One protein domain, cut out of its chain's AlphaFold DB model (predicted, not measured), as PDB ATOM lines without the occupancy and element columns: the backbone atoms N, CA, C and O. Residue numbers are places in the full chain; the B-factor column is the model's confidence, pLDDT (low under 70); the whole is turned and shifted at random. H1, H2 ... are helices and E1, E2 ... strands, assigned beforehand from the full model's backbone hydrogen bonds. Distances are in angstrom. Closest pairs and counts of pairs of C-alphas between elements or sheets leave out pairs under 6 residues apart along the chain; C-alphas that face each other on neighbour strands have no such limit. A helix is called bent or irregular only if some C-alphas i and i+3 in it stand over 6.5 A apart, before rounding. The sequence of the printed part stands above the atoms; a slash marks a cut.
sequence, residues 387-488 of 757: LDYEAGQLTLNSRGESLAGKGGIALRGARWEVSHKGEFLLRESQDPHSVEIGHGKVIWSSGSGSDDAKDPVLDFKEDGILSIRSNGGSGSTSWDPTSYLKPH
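Overview. This is residues 387 to 488 of the 757 residues of an uncharacterized protein of Leucosporidium creatinivorum (UniProt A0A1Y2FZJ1). Two four-stranded antiparallel sheets meet in an open corner: the end of E4 and the beginning of E5, in one sheet, come up to E2, E7 and E8 of the other. Strand E1 lies to one side, long links join E2 to E3, E5 to E6 and E6 to E7, and the short helix H1 lies away from both sheets at the end of the printed part. The printed part has 102 residues with nine named strands and then one named helix, E1 to E9 and H1; the sheet orders are E3, E4, E5, E6 and E2, E7, E8, E9. The class is mostly strand, with under half of the residues in named elements. The whole is compact, with a radius of gyration of the C-alphas of 13.2 A and spans of 42 by 30 by 22 A.

Arrangement. In one sheet, E3 (residues 409 to 411), E4 (414 to 418), E5 (424 to 428) and E6 (442 to 445) form a meander, each strand the antiparallel neighbour of the one before. N 411 and O 414 are 2.8 A apart across E3 and E4, N 415 and O 427 2.8 A across E4 and E5, and N 426 and O 444 2.9 A across E5 and E6. In the other sheet, E7 (457 to 460), E8 (466 to 469) and E9 (477 to 479) form a second meander, with E2 (394 to 397) the antiparallel neighbour of E7. N 458 and O 396 are 2.8 A apart across E2 and E7, N 459 and O 467 2.9 A across E7 and E8, and N 468 and O 479 2.9 A across E8 and E9. Between the sheets, the closest C-alphas of E2 and E4 are those of Asn 397 and Val 418, 6.0 A apart; those of E4 and E7 are Val 418 and Leu 458, 7.0 A apart. E1 (387 to 390) pairs with no named strand. H1 (483 to 488) is not on either sheet; 0 of its 2 O i to N i+4 pairs and 2 of its 3 O i to N i+3 pairs are within hydrogen-bond range.

Along the chain. E5 is 13.9 A from first to last C-alpha, E4 13.8 A, E2 10.4 A, H1 10.2 A, E1 10.1 A, E7 10.0 A, E8 9.9 A, E6 7.0 A, E3 6.7 A and E9 5.6 A. E1 begins at C-alpha 387 (-44.942, 38.743, -28.167), E4 ends at C-alpha 418 (-31.465, 46.879, -34.450), and H1 ends at C-alpha 488 (-29.041, 47.802, -6.155). H1 is irregular: C-alphas 484 and 487 are 7.6 A apart.

Size, cuts and confidence. The two C-alphas farthest apart, those of Asp 431 and Pro 487, are 42.3 A apart. The printed part has no cut. The links E2 to E3, E5 to E6 and E6 to E7 are long. The mean pLDDT of the printed part is 91.3; residues 451 to 452 are under 70.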
ATOM      1  N   LEU A 387     -45.643  40.008 -28.396       96.12
ATOM      2  CA  LEU A 387     -44.942  38.743 -28.167       96.12
ATOM      3  C   LEU A 387     -44.297  38.792 -26.773       96.12
ATOM      4  O   LEU A 387     -43.884  39.859 -26.327       96.12
ATOM      5  N   ASP A 388     -44.228  37.656 -26.085       95.75
ATOM      6  CA  ASP A 388     -43.616  37.516 -24.755       95.75
ATOM      7  C   ASP A 388     -42.508  36.469 -24.881       95.75
ATOM      8  O   ASP A 388     -42.793  35.312 -25.177       95.75
ATOM      9  N   TYR A 389     -41.252  36.900 -24.779       96.69
ATOM     10  CA  TYR A 389     -40.073  36.041 -24.887       96.69
ATOM     11  C   TYR A 389     -39.574  35.689 -23.489       96.69
ATOM     12  O   TYR A 389     -39.439  36.576 -22.653       96.69
ATOM     13  N   GLU A 390     -39.207  34.436 -23.245       95.94
ATOM     14  CA  GLU A 390     -38.449  34.049 -22.049       95.94
ATOM     15  C   GLU A 390     -36.932  34.120 -22.314       95.94
ATOM     16  O   GLU A 390     -36.463  34.137 -23.458       95.94
ATOM     17  N   ALA A 391     -36.155  34.175 -21.235       94.06
ATOM     18  CA  ALA A 391     -34.698  34.228 -21.236       94.06
ATOM     19  C   ALA A 391     -34.064  33.172 -22.173       94.06
ATOM     20  O   ALA A 391     -34.325  31.975 -22.055       94.06
ATOM     21  N   GLY A 392     -33.224  33.616 -23.115       94.25
ATOM     22  CA  GLY A 392     -32.573  32.765 -24.121       94.25
ATOM     23  C   GLY A 392     -33.335  32.582 -25.445       94.25
ATOM     24  O   GLY A 392     -32.777  32.005 -26.377       94.25
ATOM     25  N   GLN A 393     -34.574  33.073 -25.579       95.50
ATOM     26  CA  GLN A 393     -35.382  32.885 -26.800       95.50
ATOM     27  C   GLN A 393     -35.134  33.921 -27.910       95.50
ATOM     28  O   GLN A 393     -35.580  33.705 -29.039       95.50
ATOM     29  N   LEU A 394     -34.458  35.044 -27.628       95.75
ATOM     30  CA  LEU A 394     -34.303  36.149 -28.583       95.75
ATOM     31  C   LEU A 394     -32.841  36.513 -28.868       95.75
ATOM     32  O   LEU A 394     -32.087  36.889 -27.972       95.75
ATOM     33  N   THR A 395     -32.504  36.527 -30.159       96.25
ATOM     34  CA  THR A 395     -31.381  37.285 -30.723       96.25
ATOM     35  C   THR A 395     -31.823  37.972 -32.023       96.25
ATOM     36  O   THR A 395     -32.658  37.428 -32.757       96.25
ATOM     37  N   LEU A 396     -31.312  39.175 -32.295       97.44
ATOM     38  CA  LEU A 396     -31.628  39.981 -33.481       97.44
ATOM     39  C   LEU A 396     -30.427  40.850 -33.880       97.44
ATOM     40  O   LEU A 396     -29.946  41.646 -33.077       97.44
ATOM     41  N   ASN A 397     -29.969  40.760 -35.130       96.44
ATOM     42  CA  ASN A 397     -28.867  41.587 -35.639       96.44
ATOM     43  C   ASN A 397     -29.339  42.786 -36.489       96.44
ATOM     44  O   ASN A 397     -30.485  42.847 -36.938       96.44
ATOM     45  N   SER A 398     -28.429  43.725 -36.780       94.56
ATOM     46  CA  SER A 398     -28.727  44.899 -37.629       94.56
ATOM     47  C   SER A 398     -28.978  44.624 -39.121       94.56
ATOM     48  O   SER A 398     -29.185  45.560 -39.887       94.56
ATOM     49  N   ARG A 399     -28.983  43.359 -39.558       94.31
ATOM     50  CA  ARG A 399     -29.482  42.938 -40.881       94.31
ATOM     51  C   ARG A 399     -30.922  42.410 -40.806       94.31
ATOM     52  O   ARG A 399     -31.449  41.909 -41.795       94.31
ATOM     53  N   GLY A 400     -31.560  42.508 -39.636       93.38
ATOM     54  CA  GLY A 400     -32.903  41.997 -39.391       93.38
ATOM     55  C   GLY A 400     -32.960  40.475 -39.295       93.38
ATOM     56  O   GLY A 400     -34.034  39.910 -39.492       93.38
ATOM     57  N   GLU A 401     -31.832  39.804 -39.056       94.75
ATOM     58  CA  GLU A 401     -31.757  38.348 -38.939       94.75
ATOM     59  C   GLU A 401     -31.928  37.941 -37.472       94.75
ATOM     60  O   GLU A 401     -31.283  38.494 -36.580       94.75
ATOM     61  N   SER A 402     -32.804  36.968 -37.239       94.38
ATOM     62  CA  SER A 402     -33.159  36.411 -35.932       94.38
ATOM     63  C   SER A 402     -33.375  34.897 -36.051       94.38
ATOM     64  O   SER A 402     -33.399  34.360 -37.162       94.38
ATOM     65  N   LEU A 403     -33.615  34.200 -34.933       90.75
ATOM     66  CA  LEU A 403     -34.054  32.793 -34.969       90.75
ATOM     67  C   LEU A 403     -35.350  32.612 -35.781       90.75
ATOM     68  O   LEU A 403     -35.514  31.610 -36.470       90.75
ATOM     69  N   ALA A 404     -36.232  33.616 -35.769       91.19
ATOM     70  CA  ALA A 404     -37.470  33.647 -36.540       91.19
ATOM     71  C   ALA A 404     -37.272  33.929 -38.052       91.19
ATOM     72  O   ALA A 404     -38.241  33.969 -38.816       91.19
ATOM     73  N   GLY A 405     -36.028  34.096 -38.512       91.44
ATOM     74  CA  GLY A 405     -35.673  34.381 -39.903       91.44
ATOM     75  C   GLY A 405     -35.289  35.844 -40.146       91.44
ATOM     76  O   GLY A 405     -34.932  36.582 -39.223       91.44
ATOM     77  N   LYS A 406     -35.324  36.250 -41.422       91.94
ATOM     78  CA  LYS A 406     -34.997  37.609 -41.890       91.94
ATOM     79  C   LYS A 406     -36.211  38.544 -41.784       91.94
ATOM     80  O   LYS A 406     -37.345  38.089 -41.920       91.94
ATOM     81  N   GLY A 407     -35.970  39.845 -41.622       89.69
ATOM     82  CA  GLY A 407     -37.004  40.890 -41.637       89.69
ATOM     83  C   GLY A 407     -37.444  41.419 -40.268       89.69
ATOM     84  O   GLY A 407     -38.569  41.904 -40.159       89.69
ATOM     85  N   GLY A 408     -36.600  41.309 -39.237       93.12
ATOM     86  CA  GLY A 408     -36.883  41.806 -37.884       93.12
ATOM     87  C   GLY A 408     -37.998  41.046 -37.156       93.12
ATOM     88  O   GLY A 408     -38.535  40.056 -37.661       93.12
ATOM     89  N   ILE A 409     -38.358  41.518 -35.959       95.44
ATOM     90  CA  ILE A 409     -39.476  40.951 -35.186       95.44
ATOM     91  C   ILE A 409     -40.753  41.686 -35.600       95.44
ATOM     92  O   ILE A 409     -40.948  42.851 -35.246       95.44
ATOM     93  N   ALA A 410     -41.605  41.026 -36.381       93.75
ATOM     94  CA  ALA A 410     -42.857  41.600 -36.860       93.75
ATOM     95  C   ALA A 410     -43.952  41.571 -35.779       93.75
ATOM     96  O   ALA A 410     -44.193  40.539 -35.154       93.75
ATOM     97  N   LEU A 411     -44.649  42.696 -35.619       94.94
ATOM     98  CA  LEU A 411     -45.867  42.862 -34.826       94.94
ATOM     99  C   LEU A 411     -46.981  43.445 -35.716       94.94
ATOM    100  O   LEU A 411     -46.750  43.889 -36.842       94.94
ATOM    101  N   ARG A 412     -48.224  43.459 -35.229       94.00
ATOM    102  CA  ARG A 412     -49.378  44.005 -35.958       94.00
ATOM    103  C   ARG A 412     -49.182  45.503 -36.243       94.00
ATOM    104  O   ARG A 412     -49.338  46.326 -35.346       94.00
ATOM    105  N   GLY A 413     -48.857  45.850 -37.490       93.75
ATOM    106  CA  GLY A 413     -48.621  47.231 -37.929       93.75
ATOM    107  C   GLY A 413     -47.263  47.826 -37.528       93.75
ATOM    108  O   GLY A 413     -47.031  49.008 -37.778       93.75
ATOM    109  N   ALA A 414     -46.369  47.047 -36.911       95.12
ATOM    110  CA  ALA A 414     -45.095  47.540 -36.390       95.12
ATOM    111  C   ALA A 414     -43.982  46.479 -36.448       95.12
ATOM    112  O   ALA A 414     -44.245  45.299 -36.671       95.12
ATOM    113  N   ARG A 415     -42.723  46.879 -36.256       95.31
ATOM    114  CA  ARG A 415     -41.567  45.973 -36.315       95.31
ATOM    115  C   ARG A 415     -40.428  46.428 -35.412       95.31
ATOM    116  O   ARG A 415     -40.096  47.611 -35.410       95.31
ATOM    117  N   TRP A 416     -39.797  45.483 -34.719       96.81
ATOM    118  CA  TRP A 416     -38.553  45.728 -33.989       96.81
ATOM    119  C   TRP A 416     -37.315  45.428 -34.834       96.81
ATOM    120  O   TRP A 416     -37.225  44.384 -35.491       96.81
ATOM    121  N   GLU A 417     -36.348  46.341 -34.775       96.44
ATOM    122  CA  GLU A 417     -35.107  46.337 -35.549       96.44
ATOM    123  C   GLU A 417     -33.923  46.780 -34.676       96.44
ATOM    124  O   GLU A 417     -34.086  47.582 -33.757       96.44
ATOM    125  N   VAL A 418     -32.712  46.314 -34.994       96.31
ATOM    126  CA  VAL A 418     -31.465  46.879 -34.450       96.31
ATOM    127  C   VAL A 418     -30.862  47.809 -35.501       96.31
ATOM    128  O   VAL A 418     -30.668  47.395 -36.644       96.31
ATOM    129  N   SER A 419     -30.562  49.059 -35.144       94.06
ATOM    130  CA  SER A 419     -29.937  50.005 -36.079       94.06
ATOM    131  C   SER A 419     -28.466  49.646 -36.327       94.06
ATOM    132  O   SER A 419     -27.814  49.027 -35.484       94.06
ATOM    133  N   HIS A 420     -27.883  50.081 -37.449       91.06
ATOM    134  CA  HIS A 420     -26.435  49.935 -37.679       91.06
ATOM    135  C   HIS A 420     -25.569  50.728 -36.680       91.06
ATOM    136  O   HIS A 420     -24.361  50.532 -36.656       91.06
ATOM    137  N   LYS A 421     -26.166  51.594 -35.844       90.44
ATOM    138  CA  LYS A 421     -25.498  52.248 -34.708       90.44
ATOM    139  C   LYS A 421     -25.671  51.488 -33.386       90.44
ATOM    140  O   LYS A 421     -25.159  51.925 -32.364       90.44
ATOM    141  N   GLY A 422     -26.387  50.364 -33.375       92.25
ATOM    142  CA  GLY A 422     -26.632  49.573 -32.167       92.25
ATOM    143  C   GLY A 422     -27.719  50.134 -31.243       92.25
ATOM    144  O   GLY A 422     -27.677  49.865 -30.045       92.25
ATOM    145  N   GLU A 423     -28.679  50.886 -31.785       94.50
ATOM    146  CA  GLU A 423     -29.935  51.223 -31.096       94.50
ATOM    147  C   GLU A 423     -30.959  50.095 -31.266       94.50
ATOM    148  O   GLU A 423     -30.964  49.423 -32.301       94.50
ATOM    149  N   PHE A 424     -31.886  49.949 -30.314       96.38
ATOM    150  CA  PHE A 424     -33.112  49.178 -30.529       96.38
ATOM    151  C   PHE A 424     -34.225  50.118 -30.999       96.38
ATOM    152  O   PHE A 424     -34.459  51.152 -30.373       96.38
ATOM    153  N   LEU A 425     -34.895  49.777 -32.099       96.25
ATOM    154  CA  LEU A 425     -35.913  50.607 -32.743       96.25
ATOM    155  C   LEU A 425     -37.232  49.846 -32.884       96.25
ATOM    156  O   LEU A 425     -37.233  48.685 -33.287       96.25
ATOM    157  N   LEU A 426     -38.348  50.540 -32.659       97.06
ATOM    158  CA  LEU A 426     -39.681  50.131 -33.103       97.06
ATOM    159  C   LEU A 426     -40.107  51.034 -34.268       97.06
ATOM    160  O   LEU A 426     -40.115  52.257 -34.119       97.06
ATOM    161  N   ARG A 427     -40.486  50.451 -35.409       95.44
ATOM    162  CA  ARG A 427     -40.997  51.171 -36.590       95.44
ATOM    163  C   ARG A 427     -42.433  50.801 -36.930       95.44
ATOM    164  O   ARG A 427     -42.858  49.681 -36.665       95.44
ATOM    165  N   GLU A 428     -43.145  51.710 -37.589       94.12
ATOM    166  CA  GLU A 428     -44.383  51.412 -38.318       94.12
ATOM    167  C   GLU A 428     -44.085  50.481 -39.509       94.12
ATOM    168  O   GLU A 428     -43.182  50.747 -40.298       94.12
ATOM    169  N   SER A 429     -44.857  49.402 -39.666       90.69
ATOM    170  CA  SER A 429     -44.681  48.408 -40.734       90.69
ATOM    171  C   SER A 429     -46.045  47.948 -41.242       90.69
ATOM    172  O   SER A 429     -46.724  47.166 -40.579       90.69
ATOM    173  N   GLN A 430     -46.452  48.418 -42.427       81.19
ATOM    174  CA  GLN A 430     -47.752  48.056 -43.017       81.19
ATOM    175  C   GLN A 430     -47.812  46.594 -43.484       81.19
ATOM    176  O   GLN A 430     -48.888  46.002 -43.485       81.19
ATOM    177  N   ASP A 431     -46.667  46.004 -43.835       81.12
ATOM    178  CA  ASP A 431     -46.546  44.591 -44.196       81.12
ATOM    179  C   ASP A 431     -45.714  43.826 -43.139       81.12
ATOM    180  O   ASP A 431     -44.528  44.137 -42.956       81.12
ATOM    181  N   PRO A 432     -46.290  42.836 -42.427       72.94
ATOM    182  CA  PRO A 432     -45.545  41.973 -41.513       72.94
ATOM    183  C   PRO A 432     -44.700  40.910 -42.242       72.94
ATOM    184  O   PRO A 432     -43.794  40.339 -41.633       72.94
ATOM    185  N   HIS A 433     -44.960  40.637 -43.526       74.38
ATOM    186  CA  HIS A 433     -44.260  39.629 -44.327       74.38
ATOM    187  C   HIS A 433     -43.041  40.183 -45.084       74.38
ATOM    188  O   HIS A 433     -42.133  39.410 -45.407       74.38
ATOM    189  N   SER A 434     -42.955  41.503 -45.272       78.94
ATOM    190  CA  SER A 434     -41.786  42.214 -45.804       78.94
ATOM    191  C   SER A 434     -40.518  41.910 -45.002       78.94
ATOM    192  O   SER A 434     -40.526  41.895 -43.768       78.94
ATOM    193  N   VAL A 435     -39.413  41.689 -45.719       82.19
ATOM    194  CA  VAL A 435     -38.075  41.463 -45.146       82.19
ATOM    195  C   VAL A 435     -37.174  42.704 -45.194       82.19
ATOM    196  O   VAL A 435     -36.053  42.661 -44.695       82.19
ATOM    197  N   GLU A 436     -37.650  43.804 -45.779       83.75
ATOM    198  CA  GLU A 436     -36.896  45.052 -45.954       83.75
ATOM    199  C   GLU A 436     -36.909  45.866 -44.657       83.75
ATOM    200  O   GLU A 436     -37.950  46.397 -44.271       83.75
ATOM    201  N   ILE A 437     -35.771  45.937 -43.964       87.56
ATOM    202  CA  ILE A 437     -35.619  46.685 -42.706       87.56
ATOM    203  C   ILE A 437     -35.281  48.166 -42.924       87.56
ATOM    204  O   ILE A 437     -34.820  48.559 -43.993       87.56
ATOM    205  N   GLY A 438     -35.475  48.994 -41.896       87.56
ATOM    206  CA  GLY A 438     -35.111  50.415 -41.897       87.56
ATOM    207  C   GLY A 438     -36.162  51.348 -42.509       87.56
ATOM    208  O   GLY A 438     -36.028  52.568 -42.406       87.56
ATOM    209  N   HIS A 439     -37.219  50.794 -43.104       88.44
ATOM    210  CA  HIS A 439     -38.338  51.536 -43.683       88.44
ATOM    211  C   HIS A 439     -39.456  51.784 -42.657       88.44
ATOM    212  O   HIS A 439     -39.633  51.020 -41.713       88.44
ATOM    213  N   GLY A 440     -40.229  52.856 -42.862       90.31
ATOM    214  CA  GLY A 440     -41.299  53.276 -41.952       90.31
ATOM    215  C   GLY A 440     -40.833  54.222 -40.839       90.31
ATOM    216  O   GLY A 440     -39.644  54.295 -40.500       90.31
ATOM    217  N   LYS A 441     -41.786  54.986 -40.288       93.56
ATOM    218  CA  LYS A 441     -41.556  55.945 -39.199       93.56
ATOM    219  C   LYS A 441     -41.097  55.207 -37.939       93.56
ATOM    220  O   LYS A 441     -41.655  54.169 -37.593       93.56
ATOM    221  N   VAL A 442     -40.102  55.753 -37.239       94.94
ATOM    222  CA  VAL A 442     -39.701  55.264 -35.911       94.94
ATOM    223  C   VAL A 442     -40.749  55.709 -34.889       94.94
ATOM    224  O   VAL A 442     -40.997  56.901 -34.731       94.94
ATOM    225  N   ILE A 443     -41.353  54.741 -34.202       95.38
ATOM    226  CA  ILE A 443     -42.308  54.937 -33.104       95.38
ATOM    227  C   ILE A 443     -41.544  55.147 -31.787       95.38
ATOM    228  O   ILE A 443     -41.917  55.990 -30.977       95.38
ATOM    229  N   TRP A 444     -40.459  54.394 -31.583       96.56
ATOM    230  CA  TRP A 444     -39.607  54.465 -30.393       96.56
ATOM    231  C   TRP A 444     -38.155  54.091 -30.731       96.56
ATOM    232  O   TRP A 444     -37.926  53.189 -31.539       96.56
ATOM    233  N   SER A 445     -37.184  54.758 -30.099       95.56
ATOM    234  CA  SER A 445     -35.755  54.408 -30.134       95.56
ATOM    235  C   SER A 445     -35.182  54.307 -28.721       95.56
ATOM    236  O   SER A 445     -35.500  55.126 -27.856       95.56
ATOM    237  N   SER A 446     -34.260  53.364 -28.508       94.75
ATOM    238  CA  SER A 446     -33.447  53.278 -27.289       94.75
ATOM    239  C   SER A 446     -32.454  54.442 -27.129       94.75
ATOM    240  O   SER A 446     -31.853  54.578 -26.062       94.75
ATOM    241  N   GLY A 447     -32.236  55.256 -28.172       87.00
ATOM    242  CA  GLY A 447     -31.396  56.467 -28.159       87.00
ATOM    243  C   GLY A 447     -29.914  56.252 -27.838       87.00
ATOM    244  O   GLY A 447     -29.207  57.195 -27.498       87.00
ATOM    245  N   SER A 448     -29.447  55.007 -27.919       71.94
ATOM    246  CA  SER A 448     -28.167  54.522 -27.380       71.94
ATOM    247  C   SER A 448     -27.248  54.018 -28.499       71.94
ATOM    248  O   SER A 448     -26.679  52.929 -28.444       71.94
ATOM    249  N   GLY A 449     -27.137  54.822 -29.557       70.62
ATOM    250  CA  GLY A 449     -26.292  54.530 -30.710       70.62
ATOM    251  C   GLY A 449     -24.817  54.888 -30.497       70.62
ATOM    252  O   GLY A 449     -24.483  55.847 -29.805       70.62
ATOM    253  N   SER A 450     -23.931  54.151 -31.163       74.06
ATOM    254  CA  SER A 450     -22.509  54.460 -31.312       74.06
ATOM    255  C   SER A 450     -22.097  54.307 -32.776       74.06
ATOM    256  O   SER A 450     -22.426  53.312 -33.417       74.06
ATOM    257  N   ASP A 451     -21.335  55.267 -33.303       69.69
ATOM    258  CA  ASP A 451     -20.804  55.200 -34.673       69.69
ATOM    259  C   ASP A 451     -19.735  54.095 -34.855       69.69
ATOM    260  O   ASP A 451     -19.453  53.692 -35.981       69.69
ATOM    261  N   ASP A 452     -19.193  53.551 -33.758       69.94
ATOM    262  CA  ASP A 452     -18.257  52.414 -33.747       69.94
ATOM    263  C   ASP A 452     -18.955  51.038 -33.630       69.94
ATOM    264  O   ASP A 452     -18.286  49.998 -33.576       69.94
ATOM    265  N   ALA A 453     -20.293  50.992 -33.586       79.50
ATOM    266  CA  ALA A 453     -21.071  49.762 -33.422       79.50
ATOM    267  C   ALA A 453     -21.075  48.886 -34.692       79.50
ATOM    268  O   ALA A 453     -22.070  48.780 -35.398       79.50
ATOM    269  N   LYS A 454     -19.958  48.212 -34.979       88.94
ATOM    270  CA  LYS A 454     -19.858  47.205 -36.052       88.94
ATOM    271  C   LYS A 454     -20.705  45.981 -35.719       88.94
ATOM    272  O   LYS A 454     -20.652  45.523 -34.581       88.94
ATOM    273  N   ASP A 455     -21.443  45.453 -36.699       92.00
ATOM    274  CA  ASP A 455     -22.326  44.274 -36.589       92.00
ATOM    275  C   ASP A 455     -23.020  44.128 -35.211       92.00
ATOM    276  O   ASP A 455     -22.746  43.166 -34.484       92.00
ATOM    277  N   PRO A 456     -23.874  45.086 -34.801       95.69
ATOM    278  CA  PRO A 456     -24.515  45.043 -33.499       95.69
ATOM    279  C   PRO A 456     -25.635  43.998 -33.472       95.69
ATOM    280  O   PRO A 456     -26.378  43.815 -34.447       95.69
ATOM    281  N   VAL A 457     -25.733  43.317 -32.330       97.00
ATOM    282  CA  VAL A 457     -26.689  42.240 -32.049       97.00
ATOM    283  C   VAL A 457     -27.360  42.514 -30.708       97.00
ATOM    284  O   VAL A 457     -26.668  42.759 -29.721       97.00
ATOM    285  N   LEU A 458     -28.691  42.481 -30.692       97.69
ATOM    286  CA  LEU A 458     -29.513  42.371 -29.492       97.69
ATOM    287  C   LEU A 458     -29.570  40.902 -29.072       97.69
ATOM    288  O   LEU A 458     -30.008  40.079 -29.871       97.69
ATOM    289  N   ASP A 459     -29.226  40.598 -27.825       96.88
ATOM    290  CA  ASP A 459     -29.443  39.285 -27.207       96.88
ATOM    291  C   ASP A 459     -30.280  39.432 -25.930       96.88
ATOM    292  O   ASP A 459     -30.010  40.322 -25.116       96.88
ATOM    293  N   PHE A 460     -31.233  38.518 -25.721       97.31
ATOM    294  CA  PHE A 460     -31.871  38.271 -24.426       97.31
ATOM    295  C   PHE A 460     -31.417  36.908 -23.896       97.31
ATOM    296  O   PHE A 460     -31.808  35.863 -24.416       97.31
ATOM    297  N   LYS A 461     -30.539  36.915 -22.894       93.69
ATOM    298  CA  LYS A 461     -29.789  35.732 -22.446       93.69
ATOM    299  C   LYS A 461     -30.521  34.944 -21.362       93.69
ATOM    300  O   LYS A 461     -31.420  35.468 -20.717       93.69
ATOM    301  N   GLU A 462     -30.110  33.689 -21.151       90.12
ATOM    302  CA  GLU A 462     -30.672  32.790 -20.121       90.12
ATOM    303  C   GLU A 462     -30.500  33.326 -18.681       90.12
ATOM    304  O   GLU A 462     -31.250  32.940 -17.791       90.12
ATOM    305  N   ASP A 463     -29.564  34.255 -18.453       88.75
ATOM    306  CA  ASP A 463     -29.370  34.980 -17.185       88.75
ATOM    307  C   ASP A 463     -30.331  36.177 -16.992       88.75
ATOM    308  O   ASP A 463     -30.259  36.879 -15.983       88.75
ATOM    309  N   GLY A 464     -31.233  36.424 -17.949       91.44
ATOM    310  CA  GLY A 464     -32.173  37.545 -17.937       91.44
ATOM    311  C   GLY A 464     -31.583  38.883 -18.399       91.44
ATOM    312  O   GLY A 464     -32.288  39.894 -18.369       91.44
ATOM    313  N   ILE A 465     -30.325  38.928 -18.851       93.81
ATOM    314  CA  ILE A 465     -29.719  40.157 -19.375       93.81
ATOM    315  C   ILE A 465     -30.172  40.384 -20.823       93.81
ATOM    316  O   ILE A 465     -29.885  39.593 -21.725       93.81
ATOM    317  N   LEU A 466     -30.841  41.518 -21.045       97.06
ATOM    318  CA  LEU A 466     -31.102  42.092 -22.362       97.06
ATOM    319  C   LEU A 466     -29.992  43.095 -22.699       97.06
ATOM    320  O   LEU A 466     -29.739  44.005 -21.915       97.06
ATOM    321  N   SER A 467     -29.332  42.967 -23.850       96.50
ATOM    322  CA  SER A 467     -28.310  43.944 -24.265       96.50
ATOM    323  C   SER A 467     -28.119  43.998 -25.778       96.50
ATOM    324  O   SER A 467     -28.233  42.965 -26.435       96.50
ATOM    325  N   ILE A 468     -27.763  45.169 -26.321       96.69
ATOM    326  CA  ILE A 468     -27.159  45.278 -27.658       96.69
ATOM    327  C   ILE A 468     -25.646  45.376 -27.515       96.69
ATOM    328  O   ILE A 468     -25.134  46.198 -26.750       96.69
ATOM    329  N   ARG A 469     -24.924  44.545 -28.270       95.19
ATOM    330  CA  ARG A 469     -23.460  44.471 -28.253       95.19
ATOM    331  C   ARG A 469     -22.880  44.461 -29.664       95.19
ATOM    332  O   ARG A 469     -23.394  43.793 -30.561       95.19
ATOM    333  N   SER A 470     -21.786  45.198 -29.845       93.75
ATOM    334  CA  SER A 470     -21.023  45.278 -31.095       93.75
ATOM    335  C   SER A 470     -20.278  43.972 -31.413       93.75
ATOM    336  O   SER A 470     -20.204  43.058 -30.592       93.75
ATOM    337  N   ASN A 471     -19.672  43.901 -32.598       91.31
ATOM    338  CA  ASN A 471     -18.826  42.807 -33.074       91.31
ATOM    339  C   ASN A 471     -19.518  41.433 -32.957       91.31
ATOM    340  O   ASN A 471     -18.972  40.499 -32.365       91.31
ATOM    341  N   GLY A 472     -20.746  41.323 -33.475       89.62
ATOM    342  CA  GLY A 472     -21.513  40.074 -33.475       89.62
ATOM    343  C   GLY A 472     -21.869  39.590 -32.068       89.62
ATOM    344  O   GLY A 472     -21.645  38.425 -31.751       89.62
ATOM    345  N   GLY A 473     -22.315  40.492 -31.190       90.44
ATOM    346  CA  GLY A 473     -22.661  40.190 -29.794       90.44
ATOM    347  C   GLY A 473     -21.463  40.104 -28.829       90.44
ATOM    348  O   GLY A 473     -21.626  40.227 -27.613       90.44
ATOM    349  N   SER A 474     -20.237  39.936 -29.337       91.94
ATOM    350  CA  SER A 474     -19.043  39.692 -28.507       91.94
ATOM    351  C   SER A 474     -18.415  40.953 -27.893       91.94
ATOM    352  O   SER A 474     -17.818  40.889 -26.816       91.94
ATOM    353  N   GLY A 475     -18.561  42.100 -28.554       91.31
ATOM    354  CA  GLY A 475     -17.858  43.347 -28.260       91.31
ATOM    355  C   GLY A 475     -18.449  44.171 -27.115       91.31
ATOM    356  O   GLY A 475     -19.042  43.644 -26.172       91.31
ATOM    357  N   SER A 476     -18.253  45.489 -27.199       91.69
ATOM    358  CA  SER A 476     -18.812  46.478 -26.275       91.69
ATOM    359  C   SER A 476     -20.340  46.518 -26.328       91.69
ATOM    360  O   SER A 476     -20.935  46.447 -27.404       91.69
ATOM    361  N   THR A 477     -20.964  46.691 -25.167       93.06
ATOM    362  CA  THR A 477     -22.390  47.005 -25.041       93.06
ATOM    363  C   THR A 477     -22.659  48.435 -25.520       93.06
ATOM    364  O   THR A 477     -22.011  49.358 -25.029       93.06
ATOM    365  N   SER A 478     -23.598  48.625 -26.451       91.81
ATOM    366  CA  SER A 478     -24.140  49.949 -26.812       91.81
ATOM    367  C   SER A 478     -25.369  50.298 -25.971       91.81
ATOM    368  O   SER A 478     -25.511  51.436 -25.531       91.81
ATOM    369  N   TRP A 479     -26.214  49.303 -25.679       94.31
ATOM    370  CA  TRP A 479     -27.411  49.458 -24.855       94.31
ATOM    371  C   TRP A 479     -27.585  48.295 -23.875       94.31
ATOM    372  O   TRP A 479     -27.486  47.128 -24.253       94.31
ATOM    373  N   ASP A 480     -27.874  48.637 -22.624       94.25
ATOM    374  CA  ASP A 480     -28.280  47.741 -21.540       94.25
ATOM    375  C   ASP A 480     -29.306  48.516 -20.686       94.25
ATOM    376  O   ASP A 480     -28.920  49.470 -19.994       94.25
ATOM    377  N   PRO A 481     -30.605  48.163 -20.749       94.25
ATOM    378  CA  PRO A 481     -31.661  48.888 -20.054       94.25
ATOM    379  C   PRO A 481     -31.680  48.682 -18.534       94.25
ATOM    380  O   PRO A 481     -32.367  49.441 -17.859       94.25
ATOM    381  N   THR A 482     -30.964  47.697 -17.975       93.62
ATOM    382  CA  THR A 482     -30.947  47.415 -16.524       93.62
ATOM    383  C   THR A 482     -29.620  47.755 -15.852       93.62
ATOM    384  O   THR A 482     -29.539  47.732 -14.625       93.62
ATOM    385  N   SER A 483     -28.613  48.181 -16.619       92.00
ATOM    386  CA  SER A 483     -27.318  48.704 -16.153       92.00
ATOM    387  C   SER A 483     -27.405  49.653 -14.943       92.00
ATOM    388  O   SER A 483     -26.589  49.551 -14.025       92.00
ATOM    389  N   TYR A 484     -28.416  50.530 -14.892       91.06
ATOM    390  CA  TYR A 484     -28.650  51.466 -13.781       91.06
ATOM    391  C   TYR A 484     -29.031  50.786 -12.451       91.06
ATOM    392  O   TYR A 484     -28.789  51.344 -11.384       91.06
ATOM    393  N   LEU A 485     -29.589  49.572 -12.494       92.88
ATOM    394  CA  LEU A 485     -29.987  48.802 -11.312       92.88
ATOM    395  C   LEU A 485     -28.870  47.956 -10.721       92.88
ATOM    396  O   LEU A 485     -29.013  47.514  -9.582       92.88
ATOM    397  N   LYS A 486     -27.772  47.723 -11.448       90.19
ATOM    398  CA  LYS A 486     -26.748  46.762 -11.026       90.19
ATOM    399  C   LYS A 486     -26.287  46.936  -9.562       90.19
ATOM    400  O   LYS A 486     -26.341  45.942  -8.844       90.19
ATOM    401  N   PRO A 487     -25.941  48.143  -9.060       90.12
ATOM    402  CA  PRO A 487     -25.531  48.310  -7.661       90.12
ATOM    403  C   PRO A 487     -26.609  47.888  -6.650       90.12
ATOM    404  O   PRO A 487     -26.298  47.345  -5.594       90.12
ATOM    405  N   HIS A 488     -27.882  48.102  -6.994       91.44
ATOM    406  CA  HIS A 488     -29.041  47.802  -6.155       91.44
ATOM    407  C   HIS A 488     -29.381  46.303  -6.138       91.44
ATOM    408  O   HIS A 488     -29.866  45.787  -5.129       91.44
TER     409      HIS A 488